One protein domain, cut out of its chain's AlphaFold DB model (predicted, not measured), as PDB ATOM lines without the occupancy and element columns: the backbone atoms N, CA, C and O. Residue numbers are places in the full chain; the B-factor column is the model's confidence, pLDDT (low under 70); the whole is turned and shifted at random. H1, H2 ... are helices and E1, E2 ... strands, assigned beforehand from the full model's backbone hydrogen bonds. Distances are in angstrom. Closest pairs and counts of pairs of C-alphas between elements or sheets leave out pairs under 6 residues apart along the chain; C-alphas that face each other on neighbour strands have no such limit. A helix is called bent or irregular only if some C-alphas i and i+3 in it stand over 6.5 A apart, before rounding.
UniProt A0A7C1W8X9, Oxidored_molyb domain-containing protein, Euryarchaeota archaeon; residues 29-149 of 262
ATOM      1  N   ILE A  29     251.896 237.800 313.437       97.56
ATOM      2  CA  ILE A  29     251.344 236.448 313.517       97.56
ATOM      3  C   ILE A  29     250.471 236.366 314.768       97.56
ATOM      4  O   ILE A  29     250.944 236.645 315.871       97.56
ATOM      5  N   ASN A  30     249.219 235.947 314.610       97.94
ATOM      6  CA  ASN A  30     248.331 235.682 315.743       97.94
ATOM      7  C   ASN A  30     248.630 234.307 316.343       97.94
ATOM      8  O   ASN A  30     248.819 233.338 315.609       97.94
ATOM      9  N   ILE A  31     248.641 234.213 317.667       98.00
ATOM     10  CA  ILE A  31     248.733 232.955 318.405       98.00
ATOM     11  C   ILE A  31     247.402 232.728 319.104       98.00
ATOM     12  O   ILE A  31     246.967 233.577 319.881       98.00
ATOM     13  N   THR A  32     246.758 231.602 318.816       96.62
ATOM     14  CA  THR A  32     245.405 231.289 319.303       96.62
ATOM     15  C   THR A  32     245.311 229.843 319.807       96.62
ATOM     16  O   THR A  32     246.276 229.073 319.743       96.62
ATOM     17  N   GLY A  33     244.143 229.454 320.328       95.06
ATOM     18  CA  GLY A  33     243.899 228.127 320.896       95.06
ATOM     19  C   GLY A  33     244.253 228.069 322.383       95.06
ATOM     20  O   GLY A  33     243.719 228.847 323.172       95.06
ATOM     21  N   LEU A  34     245.141 227.150 322.773       96.06
ATOM     22  CA  LEU A  34     245.577 226.944 324.164       96.06
ATOM     23  C   LEU A  34     246.251 228.178 324.786       96.06
ATOM     24  O   LEU A  34     246.291 228.303 326.007       96.06
ATOM     25  N   ALA A  35     246.764 229.086 323.957       96.00
ATOM     26  CA  ALA A  35     247.257 230.391 324.371       96.00
ATOM     27  C   ALA A  35     246.707 231.482 323.446       96.00
ATOM     28  O   ALA A  35     246.235 231.199 322.349       96.00
ATOM     29  N   GLN A  36     246.775 232.732 323.899       96.06
ATOM     30  CA  GLN A  36     246.366 233.906 323.131       96.06
ATOM     31  C   GLN A  36     247.504 234.922 323.129       96.06
ATOM     32  O   GLN A  36     248.065 235.232 324.182       96.06
ATOM     33  N   GLY A  37     247.850 235.443 321.958       96.44
ATOM     34  CA  GLY A  37     248.857 236.485 321.839       96.44
ATOM     35  C   GLY A  37     249.201 236.823 320.400       96.44
ATOM     36  O   GLY A  37     248.591 236.340 319.454       96.44
ATOM     37  N   GLU A  38     250.221 237.653 320.250       96.38
ATOM     38  CA  GLU A  38     250.707 238.120 318.959       96.38
ATOM     39  C   GLU A  38     252.234 238.022 318.930       96.38
ATOM     40  O   GLU A  38     252.911 238.156 319.958       96.38
ATOM     41  N   LEU A  39     252.776 237.769 317.742       95.81
ATOM     42  CA  LEU A  39     254.203 237.771 317.458       95.81
ATOM     43  C   LEU A  39     254.464 238.687 316.266       95.81
ATOM     44  O   LEU A  39     254.126 238.360 315.127       95.81
ATOM     45  N   ASN A  40     255.065 239.843 316.529       95.81
ATOM     46  CA  ASN A  40     255.447 240.771 315.473       95.81
ATOM     47  C   ASN A  40     256.744 240.312 314.807       95.81
ATOM     48  O   ASN A  40     257.635 239.779 315.469       95.81
ATOM     49  N   LEU A  41     256.894 240.594 313.513       96.00
ATOM     50  CA  LEU A  41     258.129 240.319 312.775       96.00
ATOM     51  C   LEU A  41     259.353 240.980 313.426       96.00
ATOM     52  O   LEU A  41     260.413 240.364 313.499       96.00
ATOM     53  N   SER A  42     259.209 242.211 313.928       94.81
ATOM     54  CA  SER A  42     260.280 242.901 314.654       94.81
ATOM     55  C   SER A  42     260.714 242.121 315.892       94.81
ATOM     56  O   SER A  42     261.907 241.966 316.120       94.81
ATOM     57  N   ASP A  43     259.757 241.589 316.653       94.69
ATOM     58  CA  ASP A  43     260.027 240.836 317.878       94.69
ATOM     59  C   ASP A  43     260.681 239.493 317.542       94.69
ATOM     60  O   ASP A  43     261.677 239.126 318.163       94.69
ATOM     61  N   LEU A  44     260.195 238.805 316.502       96.50
ATOM     62  CA  LEU A  44     260.791 237.570 315.988       96.50
ATOM     63  C   LEU A  44     262.269 237.772 315.617       96.50
ATOM     64  O   LEU A  44     263.109 236.971 316.013       96.50
ATOM     65  N   LYS A  45     262.611 238.878 314.938       96.31
ATOM     66  CA  LYS A  45     263.998 239.222 314.570       96.31
ATOM     67  C   LYS A  45     264.915 239.498 315.774       96.31
ATOM     68  O   LYS A  45     266.132 239.517 315.604       96.31
ATOM     69  N   THR A  46     264.367 239.716 316.975       96.62
ATOM     70  CA  THR A  46     265.156 239.867 318.216       96.62
ATOM     71  C   THR A  46     265.401 238.554 318.962       96.62
ATOM     72  O   THR A  46     266.214 238.526 319.886       96.62
ATOM     73  N   MET A  47     264.712 237.473 318.588       97.19
ATOM     74  CA  MET A  47     264.901 236.152 319.192       97.19
ATOM     75  C   MET A  47     266.201 235.497 318.687       97.19
ATOM     76  O   MET A  47     266.705 235.874 317.623       97.19
ATOM     77  N   PRO A  48     266.761 234.508 319.415       97.44
ATOM     78  CA  PRO A  48     267.860 233.693 318.905       97.44
ATOM     79  C   PRO A  48     267.480 233.081 317.552       97.44
ATOM     80  O   PRO A  48     266.492 232.359 317.448       97.44
ATOM     81  N   SER A  49     268.236 233.418 316.508       97.81
ATOM     82  CA  SER A  49     268.012 232.931 315.148       97.81
ATOM     83  C   SER A  49     269.195 232.104 314.670       97.81
ATOM     84  O   SER A  49     270.332 232.301 315.103       97.81
ATOM     85  N   GLU A  50     268.909 231.190 313.754       98.31
ATOM     86  CA  GLU A  50     269.878 230.314 313.116       98.31
ATOM     87  C   GLU A  50     269.926 230.602 311.615       98.31
ATOM     88  O   GLU A  50     268.907 230.936 311.005       98.31
ATOM     89  N   GLU A  51     271.114 230.458 311.030       98.38
ATOM     90  CA  GLU A  51     271.332 230.474 309.585       98.38
ATOM     91  C   GLU A  51     271.700 229.062 309.123       98.38
ATOM     92  O   GLU A  51     272.621 228.445 309.662       98.38
ATOM     93  N   PHE A  52     270.978 228.538 308.136       98.38
ATOM     94  CA  PHE A  52     271.144 227.162 307.667       98.38
ATOM     95  C   PHE A  52     270.762 227.014 306.191       98.38
ATOM     96  O   PHE A  52     270.009 227.815 305.646       98.38
ATOM     97  N   ASN A  53     271.266 225.967 305.534       97.94
ATOM     98  CA  ASN A  53     270.826 225.585 304.189       97.94
ATOM     99  C   ASN A  53     269.757 224.502 304.288       97.94
ATOM    100  O   ASN A  53     269.880 223.587 305.102       97.94
ATOM    101  N   ALA A  54     268.731 224.580 303.444       97.38
ATOM    102  CA  ALA A  54     267.700 223.554 303.383       97.38
ATOM    103  C   ALA A  54     267.222 223.321 301.945       97.38
ATOM    104  O   ALA A  54     267.137 224.249 301.137       97.38
ATOM    105  N   ILE A  55     266.888 222.063 301.641       96.31
ATOM    106  CA  ILE A  55     266.420 221.636 300.322       96.31
ATOM    107  C   ILE A  55     264.899 221.500 300.347       96.31
ATOM    108  O   ILE A  55     264.342 220.617 300.996       96.31
ATOM    109  N   LEU A  56     264.219 222.341 299.577       94.31
ATOM    110  CA  LEU A  56     262.795 222.228 299.315       94.31
ATOM    111  C   LEU A  56     262.553 221.208 298.202       94.31
ATOM    112  O   LEU A  56     262.947 221.419 297.053       94.31
ATOM    113  N   VAL A  57     261.830 220.136 298.520       93.75
ATOM    114  CA  VAL A  57     261.367 219.147 297.536       93.75
ATOM    115  C   VAL A  57     259.927 219.463 297.132       93.75
ATOM    116  O   VAL A  57     259.007 219.392 297.952       93.75
ATOM    117  N   LYS A  58     259.713 219.835 295.864       92.12
ATOM    118  CA  LYS A  58     258.373 220.064 295.298       92.12
ATOM    119  C   LYS A  58     257.640 218.741 295.074       92.12
ATOM    120  O   LYS A  58     258.260 217.696 294.909       92.12
ATOM    121  N   SER A  59     256.313 218.797 294.948       88.62
ATOM    122  CA  SER A  59     255.490 217.635 294.572       88.62
ATOM    123  C   SER A  59     255.878 217.016 293.222       88.62
ATOM    124  O   SER A  59     255.639 215.835 293.002       88.62
ATOM    125  N   THR A  60     256.512 217.788 292.335       91.06
ATOM    126  CA  THR A  60     257.057 217.325 291.050       91.06
ATOM    127  C   THR A  60     258.388 216.574 291.176       91.06
ATOM    128  O   THR A  60     258.928 216.133 290.166       91.06
ATOM    129  N   GLY A  61     258.965 216.483 292.380       90.31
ATOM    130  CA  GLY A  61     260.306 215.940 292.628       90.31
ATOM    131  C   GLY A  61     261.446 216.934 292.390       90.31
ATOM    132  O   GLY A  61     262.599 216.626 292.673       90.31
ATOM    133  N   THR A  62     261.154 218.143 291.899       94.00
ATOM    134  CA  THR A  62     262.165 219.197 291.736       94.00
ATOM    135  C   THR A  62     262.675 219.662 293.097       94.00
ATOM    136  O   THR A  62     261.876 220.034 293.959       94.00
ATOM    137  N   THR A  63     263.996 219.694 293.261       94.62
ATOM    138  CA  THR A  63     264.675 220.182 294.464       94.62
ATOM    139  C   THR A  63     265.164 221.612 294.271       94.62
ATOM    140  O   THR A  63     265.700 221.945 293.214       94.62
ATOM    141  N   ILE A  64     264.994 222.452 295.287       94.88
ATOM    142  CA  ILE A  64     265.521 223.819 295.328       94.88
ATOM    143  C   ILE A  64     266.271 223.975 296.643       94.88
ATOM    144  O   ILE A  64     265.696 223.725 297.697       94.88
ATOM    145  N   GLU A  65     267.538 224.358 296.577       96.81
ATOM    146  CA  GLU A  65     268.352 224.644 297.754       96.81
ATOM    147  C   GLU A  65     268.430 226.157 297.952       96.81
ATOM    148  O   GLU A  65     268.710 226.891 297.003       96.81
ATOM    149  N   ASN A  66     268.168 226.605 299.177       97.56
ATOM    150  CA  ASN A  66     268.308 227.996 299.596       97.56
ATOM    151  C   ASN A  66     268.952 228.037 300.985       97.56
ATOM    152  O   ASN A  66     268.816 227.094 301.773       97.56
ATOM    153  N   SER A  67     269.596 229.159 301.293       98.31
ATOM    154  CA  SER A  67     269.956 229.502 302.670       98.31
ATOM    155  C   SER A  67     268.795 230.235 303.340       98.31
ATOM    156  O   SER A  67     268.091 231.014 302.696       98.31
ATOM    157  N   TRP A  68     268.590 229.988 304.627       98.62
ATOM    158  CA  TRP A  68     267.491 230.533 305.412       98.62
ATOM    159  C   TRP A  68     268.013 231.127 306.708       98.62
ATOM    160  O   TRP A  68     268.971 230.616 307.285       98.62
ATOM    161  N   LYS A  69     267.323 232.162 307.188       98.75
ATOM    162  CA  LYS A  69     267.467 232.666 308.553       98.75
ATOM    163  C   LYS A  69     266.121 232.710 309.244       98.75
ATOM    164  O   LYS A  69     265.155 233.258 308.702       98.75
ATOM    165  N   GLY A  70     266.054 232.143 310.441       98.50
ATOM    166  CA  GLY A  70     264.814 232.068 311.199       98.50
ATOM    167  C   GLY A  70     265.004 231.651 312.643       98.50
ATOM    168  O   GLY A  70     266.112 231.362 313.083       98.50
ATOM    169  N   VAL A  71     263.893 231.626 313.368       98.69
ATOM    170  CA  VAL A  71     263.833 231.217 314.776       98.69
ATOM    171  C   VAL A  71     263.228 229.824 314.848       98.69
ATOM    172  O   VAL A  71     262.229 229.558 314.171       98.69
ATOM    173  N   LEU A  72     263.812 228.950 315.665       98.38
ATOM    174  CA  LEU A  72     263.279 227.614 315.902       98.38
ATOM    175  C   LEU A  72     261.880 227.721 316.527       98.38
ATOM    176  O   LEU A  72     261.660 228.460 317.490       98.38
ATOM    177  N   LEU A  73     260.911 226.985 315.983       98.00
ATOM    178  CA  LEU A  73     259.516 227.068 316.411       98.00
ATOM    179  C   LEU A  73     259.366 226.758 317.903       98.00
ATOM    180  O   LEU A  73     258.590 227.425 318.583       98.00
ATOM    181  N   SER A  74     260.120 225.794 318.438       96.50
ATOM    182  CA  SER A  74     260.072 225.463 319.866       96.50
ATOM    183  C   SER A  74     260.402 226.658 320.760       96.50
ATOM    184  O   SER A  74     259.777 226.816 321.807       96.50
ATOM    185  N   ASP A  75     261.327 227.523 320.347       96.56
ATOM    186  CA  ASP A  75     261.723 228.706 321.116       96.56
ATOM    187  C   ASP A  75     260.653 229.798 321.051       96.56
ATOM    188  O   ASP A  75     260.399 230.492 322.036       96.56
ATOM    189  N   VAL A  76     259.953 229.901 319.916       96.56
ATOM    190  CA  VAL A  76     258.758 230.747 319.790       96.56
ATOM    191  C   VAL A  76     257.658 230.266 320.736       96.56
ATOM    192  O   VAL A  76     257.077 231.065 321.473       96.56
ATOM    193  N   LEU A  77     257.384 228.958 320.748       96.06
ATOM    194  CA  LEU A  77     256.289 228.379 321.527       96.06
ATOM    195  C   LEU A  77     256.534 228.413 323.043       96.06
ATOM    196  O   LEU A  77     255.575 228.571 323.802       96.06
ATOM    197  N   GLN A  78     257.792 228.358 323.498       94.31
ATOM    198  CA  GLN A  78     258.153 228.460 324.922       94.31
ATOM    199  C   GLN A  78     257.592 229.721 325.601       94.31
ATOM    200  O   GLN A  78     257.271 229.682 326.787       94.31
ATOM    201  N   LYS A  79     257.397 230.823 324.862       93.69
ATOM    202  CA  LYS A  79     256.838 232.080 325.392       93.69
ATOM    203  C   LYS A  79     255.400 231.944 325.913       93.69
ATOM    204  O   LYS A  79     254.971 232.752 326.735       93.69
ATOM    205  N   TYR A  80     254.650 230.954 325.434       94.12
ATOM    206  CA  TYR A  80     253.214 230.833 325.688       94.12
ATOM    207  C   TYR A  80     252.865 229.898 326.852       94.12
ATOM    208  O   TYR A  80     251.693 229.801 327.203       94.12
ATOM    209  N   ASN A  81     253.857 229.257 327.488       92.88
ATOM    210  CA  ASN A  81     253.682 228.384 328.659       92.88
ATOM    211  C   ASN A  81     252.610 227.288 328.479       92.88
ATOM    212  O   ASN A  81     251.899 226.941 329.423       92.88
ATOM    213  N   VAL A  82     252.499 226.737 327.269       93.81
ATOM    214  CA  VAL A  82     251.599 225.627 326.930       93.81
ATOM    215  C   VAL A  82     252.349 224.563 326.135       93.81
ATOM    216  O   VAL A  82     253.322 224.862 325.445       93.81
ATOM    217  N   THR A  83     251.878 223.321 326.205       94.44
ATOM    218  CA  THR A  83     252.384 222.214 325.385       94.44
ATOM    219  C   THR A  83     251.229 221.688 324.534       94.44
ATOM    220  O   THR A  83     250.406 220.937 325.054       94.44
ATOM    221  N   PRO A  84     251.097 222.135 323.272       97.00
ATOM    222  CA  PRO A  84     250.057 221.628 322.386       97.00
ATOM    223  C   PRO A  84     250.369 220.205 321.911       97.00
ATOM    224  O   PRO A  84     251.529 219.815 321.815       97.00
ATOM    225  N   ASP A  85     249.334 219.457 321.543       97.25
ATOM    226  CA  ASP A  85     249.479 218.192 320.815       97.25
ATOM    227  C   ASP A  85     249.606 218.436 319.305       97.25
ATOM    228  O   ASP A  85     250.353 217.744 318.613       97.25
ATOM    229  N   TYR A  86     248.887 219.446 318.801       97.50
ATOM    230  CA  TYR A  86     248.846 219.833 317.394       97.50
ATOM    231  C   TYR A  86     249.103 221.326 317.221       97.50
ATOM    232  O   TYR A  86     248.709 222.152 318.048       97.50
ATOM    233  N   VAL A  87     249.703 221.681 316.090       97.62
ATOM    234  CA  VAL A  87     249.886 223.070 315.674       97.62
ATOM    235  C   VAL A  87     249.286 223.252 314.286       97.62
ATOM    236  O   VAL A  87     249.656 222.545 313.345       97.62
ATOM    237  N   THR A  88     248.371 224.213 314.155       97.25
ATOM    238  CA  THR A  88     247.806 224.615 312.862       97.25
ATOM    239  C   THR A  88     248.408 225.938 312.433       97.25
ATOM    240  O   THR A  88     248.229 226.957 313.093       97.25
ATOM    241  N   PHE A  89     249.081 225.936 311.290       97.69
ATOM    242  CA  PHE A  89     249.581 227.143 310.644       97.69
ATOM    243  C   PHE A  89     248.555 227.627 309.625       97.69
ATOM    244  O   PHE A  89     248.097 226.833 308.803       97.69
ATOM    245  N   VAL A  90     248.213 228.915 309.657       96.56
ATOM    246  CA  VAL A  90     247.261 229.541 308.728       96.56
ATOM    247  C   VAL A  90     247.981 230.616 307.924       96.56
ATOM    248  O   VAL A  90     248.625 231.503 308.493       96.56
ATOM    249  N   ALA A  91     247.874 230.550 306.603       96.81
ATOM    250  CA  ALA A  91     248.372 231.573 305.694       96.81
ATOM    251  C   ALA A  91     247.381 232.742 305.557       96.81
ATOM    252  O   ALA A  91     246.206 232.636 305.917       96.81
ATOM    253  N   ILE A  92     247.831 233.869 304.999       95.94
ATOM    254  CA  ILE A  92     246.975 235.049 304.763       95.94
ATOM    255  C   ILE A  92     245.737 234.725 303.915       95.94
ATOM    256  O   ILE A  92     244.668 235.282 304.169       95.94
ATOM    257  N   ASP A  93     245.872 233.823 302.943       93.56
ATOM    258  CA  ASP A  93     244.795 233.379 302.049       93.56
ATOM    259  C   ASP A  93     243.843 232.345 302.685       93.56
ATOM    260  O   ASP A  93     242.892 231.898 302.046       93.56
ATOM    261  N   GLY A  94     244.079 231.971 303.948       91.19
ATOM    262  CA  GLY A  94     243.291 230.983 304.679       91.19
ATOM    263  C   GLY A  94     243.718 229.532 304.442       91.19
ATOM    264  O   GLY A  94     243.074 228.627 304.980       91.19
ATOM    265  N   TYR A  95     244.786 229.272 303.677       91.00
ATOM    266  CA  TYR A  95     245.367 227.933 303.602       91.00
ATOM    267  C   TYR A  95     245.845 227.486 304.988       91.00
ATOM    268  O   TYR A  95     246.485 228.254 305.705       91.00
ATOM    269  N   MET A  96     245.544 226.240 305.363       91.75
ATOM    270  CA  MET A  96     245.898 225.685 306.671       91.75
ATOM    271  C   MET A  96     246.738 224.424 306.524       91.75
ATOM    272  O   MET A  96     246.457 223.587 305.665       91.75
ATOM    273  N   SER A  97     247.715 224.269 307.414       93.31
ATOM    274  CA  SER A  97     248.485 223.041 307.576       93.31
ATOM    275  C   SER A  97     248.553 222.681 309.054       93.31
ATOM    276  O   SER A  97     249.133 223.428 309.840       93.31
ATOM    277  N   THR A  98     247.969 221.543 309.416       95.25
ATOM    278  CA  THR A  98     247.963 221.018 310.785       95.25
ATOM    279  C   THR A  98     248.956 219.871 310.898       95.25
ATOM    280  O   THR A  98     248.950 218.983 310.048       95.25
ATOM    281  N   MET A  99     249.792 219.878 311.935       94.38
ATOM    282  CA  MET A  99     250.780 218.826 312.211       94.38
ATOM    283  C   MET A  99     250.814 218.502 313.703       94.38
ATOM    284  O   MET A  99     250.446 219.340 314.531       94.38
ATOM    285  N   GLU A 100     251.259 217.295 314.044       95.25
ATOM    286  CA  GLU A 100     251.574 216.939 315.428       95.25
ATOM    287  C   GLU A 100     252.821 217.695 315.885       95.25
ATOM    288  O   GLU A 100     253.759 217.890 315.109       95.25
ATOM    289  N   LEU A 101     252.855 218.119 317.151       95.69
ATOM    290  CA  LEU A 101     254.007 218.848 317.689       95.69
ATOM    291  C   LEU A 101     255.310 218.035 317.559       95.69
ATOM    292  O   LEU A 101     256.372 218.613 317.329       95.69
ATOM    293  N   SER A 102     255.230 216.704 317.650       94.19
ATOM    294  CA  SER A 102     256.373 215.796 317.487       94.19
ATOM    295  C   SER A 102     257.029 215.865 316.105       94.19
ATOM    296  O   SER A 102     258.226 215.613 316.002       94.19
ATOM    297  N   ASP A 103     256.285 216.247 315.065       93.94
ATOM    298  CA  ASP A 103     256.796 216.352 313.691       93.94
ATOM    299  C   ASP A 103     257.448 217.715 313.401       93.94
ATOM    300  O   ASP A 103     258.001 217.937 312.323       93.94
ATOM    301  N   LEU A 104     257.393 218.643 314.365       95.94
ATOM    302  CA  LEU A 104     257.840 220.029 314.222       95.94
ATOM    303  C   LEU A 104     259.187 220.310 314.901       95.94
ATOM    304  O   LEU A 104     259.557 221.472 315.067       95.94
ATOM    305  N   GLY A 105     259.940 219.268 315.269       95.38
ATOM    306  CA  GLY A 105     261.238 219.406 315.943       95.38
ATOM    307  C   GLY A 105     262.269 220.231 315.161       95.38
ATOM    308  O   GLY A 105     263.055 220.941 315.773       95.38
ATOM    309  N   ASN A 106     262.204 220.199 313.823       95.88
ATOM    310  CA  ASN A 106     263.066 220.974 312.922       95.88
ATOM    311  C   ASN A 106     262.278 222.051 312.146       95.88
ATOM    312  O   ASN A 106     262.569 222.330 310.979       95.88
ATOM    313  N   ALA A 107     261.225 222.607 312.754       98.19
ATOM    314  CA  ALA A 107     260.421 223.676 312.170       98.19
ATOM    315  C   ALA A 107     260.943 225.059 312.580       98.19
ATOM    316  O   ALA A 107     261.197 225.315 313.753       98.19
ATOM    317  N   TYR A 108     261.023 225.978 311.624       98.75
ATOM    318  CA  TYR A 108     261.533 227.333 311.793       98.75
ATOM    319  C   TYR A 108     260.551 228.357 311.227       98.75
ATOM    320  O   TYR A 108     259.943 228.147 310.172       98.75
ATOM    321  N   LEU A 109     260.438 229.498 311.905       98.62
ATOM    322  CA  LEU A 109     259.809 230.696 311.360       98.62
ATOM    323  C   LEU A 109     260.898 231.551 310.707       98.62
ATOM    324  O   LEU A 109     261.626 232.279 311.386       98.62
ATOM    325  N   CYS A 110     261.040 231.425 309.389       98.69
ATOM    326  CA  CYS A 110     262.073 232.109 308.620       98.69
ATOM    327  C   CYS A 110     261.583 233.453 308.087       98.69
ATOM    328  O   CYS A 110     260.439 233.580 307.650       98.69
ATOM    329  N   TYR A 111     262.483 234.435 308.088       98.44
ATOM    330  CA  TYR A 111     262.242 235.791 307.586       98.44
ATOM    331  C   TYR A 111     263.329 236.283 306.617       98.44
ATOM    332  O   TYR A 111     263.115 237.299 305.957       98.44
ATOM    333  N   GLU A 112     264.440 235.549 306.451       98.50
ATOM    334  CA  GLU A 112     265.380 235.743 305.334       98.50
ATOM    335  C   GLU A 112     265.551 234.461 304.512       98.50
ATOM    336  O   GLU A 112     265.540 233.350 305.053       98.50
ATOM    337  N   MET A 113     265.738 234.644 303.206       98.44
ATOM    338  CA  MET A 113     266.106 233.623 302.230       98.44
ATOM    339  C   MET A 113     267.236 234.182 301.358       98.44
ATOM    340  O   MET A 113     267.133 235.292 300.836       98.44
ATOM    341  N   ASP A 114     268.334 233.438 301.221       98.06
ATOM    342  CA  ASP A 114     269.517 233.842 300.442       98.06
ATOM    343  C   ASP A 114     270.113 235.197 300.861       98.06
ATOM    344  O   ASP A 114     270.503 236.029 300.036       98.06
ATOM    345  N   GLY A 115     270.180 235.410 302.182       97.94
ATOM    346  CA  GLY A 115     270.764 236.596 302.817       97.94
ATOM    347  C   GLY A 115     269.949 237.882 302.645       97.94
ATOM    348  O   GLY A 115     270.490 238.977 302.813       97.94
ATOM    349  N   LYS A 116     268.676 237.778 302.249       98.06
ATOM    350  CA  LYS A 116     267.752 238.907 302.078       98.06
ATOM    351  C   LYS A 116     266.415 238.602 302.736       98.06
ATOM    352  O   LYS A 116     266.023 237.441 302.805       98.06
ATOM    353  N   ASP A 117     265.685 239.641 303.138       97.75
ATOM    354  CA  ASP A 117     264.290 239.491 303.564       97.75
ATOM    355  C   ASP A 117     263.485 238.714 302.509       97.75
ATOM    356  O   ASP A 117     263.623 238.955 301.303       97.75
ATOM    357  N   ILE A 118     262.638 237.783 302.958       97.69
ATOM    358  CA  ILE A 118     261.846 236.949 302.047       97.69
ATOM    359  C   ILE A 118     260.902 237.843 301.236       97.69
ATOM    360  O   ILE A 118     260.080 238.583 301.785       97.69
ATOM    361  N   SER A 119     260.997 237.745 299.911       96.56
ATOM    362  CA  SER A 119     260.150 238.503 298.995       96.56
ATOM    363  C   SER A 119     258.685 238.053 299.073       96.56
ATOM    364  O   SER A 119     258.366 236.951 299.523       96.56
ATOM    365  N   GLN A 120     257.762 238.882 298.582       94.62
ATOM    366  CA  GLN A 120     256.363 238.464 298.447       94.62
ATOM    367  C   GLN A 120     256.217 237.262 297.499       94.62
ATOM    368  O   GLN A 120     255.455 236.351 297.790       94.62
ATOM    369  N   GLU A 121     256.987 237.191 296.411       94.75
ATOM    370  CA  GLU A 121     256.944 236.062 295.466       94.75
ATOM    371  C   GLU A 121     257.365 234.735 296.135       94.75
ATOM    372  O   GLU A 121     256.793 233.662 295.889       94.75
ATOM    373  N   ASP A 122     258.306 234.820 297.073       95.38
ATOM    374  CA  ASP A 122     258.828 233.674 297.815       95.38
ATOM    375  C   ASP A 122     257.975 233.281 299.025       95.38
ATOM    376  O   ASP A 122     258.190 232.213 299.614       95.38
ATOM    377  N   GLY A 123     256.940 234.066 299.332       95.62
ATOM    378  CA  GLY A 123     256.007 233.797 300.420       95.62
ATOM    379  C   GLY A 123     256.348 234.474 301.738       95.62
ATOM    380  O   GLY A 123     256.009 233.935 302.790       95.62
ATOM    381  N   GLY A 124     257.063 235.594 301.692       96.25
ATOM    382  CA  GLY A 124     257.387 236.404 302.856       96.25
ATOM    383  C   GLY A 124     256.195 237.221 303.368       96.25
ATOM    384  O   GLY A 124     255.124 237.221 302.770       96.25
ATOM    385  N   PRO A 125     256.362 237.973 304.461       96.62
ATOM    386  CA  PRO A 125     257.629 238.214 305.148       96.62
ATOM    387  C   PRO A 125     258.014 237.118 306.151       96.62
ATOM    388  O   PRO A 125     259.146 237.116 306.617       96.62
ATOM    389  N   ILE A 126     257.104 236.189 306.474       98.00
ATOM    390  CA  ILE A 126     257.408 235.023 307.311       98.00
ATOM    391  C   ILE A 126     256.940 233.753 306.614       98.00
ATOM    392  O   ILE A 126     255.782 233.638 306.201       98.00
ATOM    393  N   ARG A 127     257.853 232.787 306.529       98.00
ATOM    394  CA  ARG A 127     257.618 231.469 305.953       98.00
ATOM    395  C   ARG A 127     257.975 230.386 306.963       98.00
ATOM    396  O   ARG A 127     259.032 230.437 307.584       98.00
ATOM    397  N   LEU A 128     257.101 229.396 307.093       98.44
ATOM    398  CA  LEU A 128     257.394 228.170 307.822       98.44
ATOM    399  C   LEU A 128     258.323 227.298 306.973       98.44
ATOM    400  O   LEU A 128     258.008 226.987 305.822       98.44
ATOM    401  N   VAL A 129     259.444 226.889 307.551       98.25
ATOM    402  CA  VAL A 129     260.413 225.965 306.952       98.25
ATOM    403  C   VAL A 129     260.555 224.780 307.889       98.25
ATOM    404  O   VAL A 129     260.827 224.977 309.066       98.25
ATOM    405  N   ILE A 130     260.347 223.559 307.400       96.94
ATOM    406  CA  ILE A 130     260.450 222.354 308.231       96.94
ATOM    407  C   ILE A 130     261.438 221.413 307.570       96.94
ATOM    408  O   ILE A 130     261.135 220.789 306.549       96.94
ATOM    409  N   ILE A 131     262.642 221.358 308.126       94.12
ATOM    410  CA  ILE A 131     263.704 220.515 307.584       94.12
ATOM    411  C   ILE A 131     263.228 219.054 307.651       94.12
ATOM    412  O   ILE A 131     262.476 218.676 308.548       94.12
ATOM    413  N   ASP A 132     263.600 218.262 306.645       87.12
ATOM    414  CA  ASP A 132     263.228 216.846 306.488       87.12
ATOM    415  C   ASP A 132     261.743 216.566 306.187       87.12
ATOM    416  O   ASP A 132     261.348 215.408 306.045       87.12
ATOM    417  N   GLN A 133     260.924 217.605 306.000       91.19
ATOM    418  CA  GLN A 133     259.526 217.477 305.584       91.19
ATOM    419  C   GLN A 133     259.303 217.925 304.128       91.19
ATOM    420  O   GLN A 133     259.993 218.824 303.633       91.19
ATOM    421  N   PRO A 134     258.308 217.358 303.412       90.62
ATOM    422  CA  PRO A 134     257.987 217.766 302.048       90.62
ATOM    423  C   PRO A 134     257.694 219.267 301.922       90.62
ATOM    424  O   PRO A 134     256.951 219.839 302.721       90.62
ATOM    425  N   GLY A 135     258.156 219.891 300.835       91.62
ATOM    426  CA  GLY A 135     258.040 221.339 300.622       91.62
ATOM    427  C   GLY A 135     256.606 221.881 300.568       91.62
ATOM    428  O   GLY A 135     256.397 223.079 300.738       91.62
ATOM    429  N   LYS A 136     255.599 221.016 300.375       90.75
ATOM    430  CA  LYS A 136     254.173 221.386 300.473       90.75
ATOM    431  C   LYS A 136     253.741 221.797 301.892       90.75
ATOM    432  O   LYS A 136     252.711 222.445 302.028       90.75
ATOM    433  N   LEU A 137     254.506 221.414 302.919       92.69
ATOM    434  CA  LEU A 137     254.266 221.778 304.321       92.69
ATOM    435  C   LEU A 137     254.949 223.100 304.709       92.69
ATOM    436  O   LEU A 137     254.672 223.652 305.769       92.69
ATOM    437  N   TRP A 138     255.819 223.638 303.847       96.06
ATOM    438  CA  TRP A 138     256.554 224.878 304.098       96.06
ATOM    439  C   TRP A 138     255.675 226.089 303.779       96.06
ATOM    440  O   TRP A 138     255.757 226.682 302.693       96.06
ATOM    441  N   LEU A 139     254.781 226.398 304.718       97.25
ATOM    442  CA  LEU A 139     253.715 227.380 304.567       97.25
ATOM    443  C   LEU A 139     254.263 228.795 304.348       97.25
ATOM    444  O   LEU A 139     255.046 229.319 305.136       97.25
ATOM    445  N   LYS A 140     253.807 229.415 303.263       97.75
ATOM    446  CA  LYS A 140     254.089 230.803 302.886       97.75
ATOM    447  C   LYS A 140     253.094 231.756 303.549       97.75
ATOM    448  O   LYS A 140     251.963 231.356 303.804       97.75
ATOM    449  N   PHE A 141     253.486 233.016 303.739       97.50
ATOM    450  CA  PHE A 141     252.613 234.082 304.243       97.50
ATOM    451  C   PHE A 141     251.959 233.723 305.587       97.50
ATOM    452  O   PHE A 141     250.741 233.823 305.738       97.50
ATOM    453  N   LEU A 142     252.751 233.244 306.552       98.25
ATOM    454  CA  LEU A 142     252.232 232.768 307.836       98.25
ATOM    455  C   LEU A 142     251.534 233.899 308.602       98.25
ATOM    456  O   LEU A 142     252.177 234.884 308.945       98.25
ATOM    457  N   LYS A 143     250.240 233.751 308.889       97.75
ATOM    458  CA  LYS A 143     249.393 234.760 309.542       97.75
ATOM    459  C   LYS A 143     248.956 234.364 310.951       97.75
ATOM    460  O   LYS A 143     248.732 235.230 311.793       97.75
ATOM    461  N   GLU A 144     248.800 233.073 311.213       98.19
ATOM    462  CA  GLU A 144     248.346 232.575 312.512       98.19
ATOM    463  C   GLU A 144     248.968 231.211 312.818       98.19
ATOM    464  O   GLU A 144     249.163 230.389 311.919       98.19
ATOM    465  N   ILE A 145     249.263 230.981 314.095       98.25
ATOM    466  CA  ILE A 145     249.640 229.686 314.657       98.25
ATOM    467  C   ILE A 145     248.611 229.349 315.740       98.25
ATOM    468  O   ILE A 145     248.574 229.982 316.796       98.25
ATOM    469  N   LYS A 146     247.780 228.336 315.491       97.62
ATOM    470  CA  LYS A 146     246.841 227.808 316.483       97.62
ATOM    471  C   LYS A 146     247.501 226.678 317.265       97.62
ATOM    472  O   LYS A 146     247.982 225.717 316.664       97.62
ATOM    473  N   LEU A 147     247.498 226.774 318.591       97.69
ATOM    474  CA  LEU A 147     248.026 225.762 319.509       97.69
ATOM    475  C   LEU A 147     246.865 224.922 320.033       97.69
ATOM    476  O   LEU A 147     245.971 225.455 320.686       97.69
ATOM    477  N   LEU A 148     246.850 223.624 319.741       97.31
ATOM    478  CA  LEU A 148     245.672 222.776 319.935       97.31
ATOM    479  C   LEU A 148     246.017 221.549 320.782       97.31
ATOM    480  O   LEU A 148     247.092 220.967 320.644       97.31
ATOM    481  N   GLY A 149     245.098 221.161 321.666       95.94
ATOM    482  CA  GLY A 149     245.234 219.984 322.527       95.94
ATOM    483  C   GLY A 149     244.165 218.945 322.214       95.94
ATOM    484  O   GLY A 149     243.010 219.307 321.979       95.94
TER     485      GLY A 149
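This is residues 29 to 149 of the 262 residues of the protein "Oxidored_molyb domain-containing protein" of Euryarchaeota archaeon (UniProt A0A7C1W8X9). Two strongly twisted sheets stand side by side, one of five strands and one of four, with three short helices where the chain passes between them. The long, bent hairpin of E3 and E4 bows away from the five-strand sheet and forms one end of the longest axis, while E8 sits near the middle of the domain and begins beside the start of E9. The printed part has 121 residues with three named helices and nine named strands, in the order E1 E2 H1 E3 E4 H2 E5 E6 H3 E7 E8 E9. The mixed sheet runs E2 E1 E9 E5 E6 and the antiparallel one E3 E4 E7 E8; the class is mostly strand. The whole is compact, with a radius of gyration of the C-alphas of 13.4 A and spans of 37 by 29 by 26 A.

E1, residues 29 to 33, and E2, residues 37 to 40, form an antiparallel hairpin, with N 31 and O 37 2.8 A apart. On its other side E1 is parallel to E9, residues 142 to 148, with N 145 and O 30 at 2.8 A. H1, residues 41 to 44, only grazes the four-strand sheet. There E3, residues 50 to 57, and E4, residues 63 to 72, form a hairpin, with N 56 and O 64 at 2.8 A; E3 bends by 51 degrees at residue 53 and E4 by 77 degrees at residue 69. H2, residues 73 to 78, is on this sheet but over none of its strands, at a height of 4.5 A; its closest C-alphas to E7, residues 107 to 113, are those of Leu 73 and Tyr 108, 5.0 A apart. E5, residues 86 to 91, is antiparallel to E9, with N 146 and O 88 at 2.8 A, and forms a hairpin with E6, residues 96 to 100, with N 87 and O 99 at 2.9 A. H3, residues 101 to 104, only grazes both sheets. E7 is antiparallel to E4, with N 109 and O 71 at 2.9 A, and forms a hairpin with E8, residues 127 to 130, with N 108 and O 129 at 2.8 A. The closest C-alphas of E8 and E9 are those of Arg 127 and Leu 142, 5.9 A apart. Each O i to N i+4 pair in H2 is within hydrogen-bond range; H1 and H3 are too short for one.

E1 begins at C-alpha 29, (251.344, 236.448, 313.517). E3 is 21.0 A long, E4 22.7 A, E9 17.0 A, E5 16.6 A and E7 15.2 A. E4 begins at C-alpha 63, (264.675, 220.182, 294.464), and E9 ends at C-alpha 148, (245.672, 222.776, 319.935).

The two C-alphas farthest apart are those of Thr 60 and Asn 81, at 39.3 A. The printed part has no cut. The links E7 to E8 and E8 to E9 are long. The mean pLDDT of the printed part is 96.0, and no printed residue is under 70.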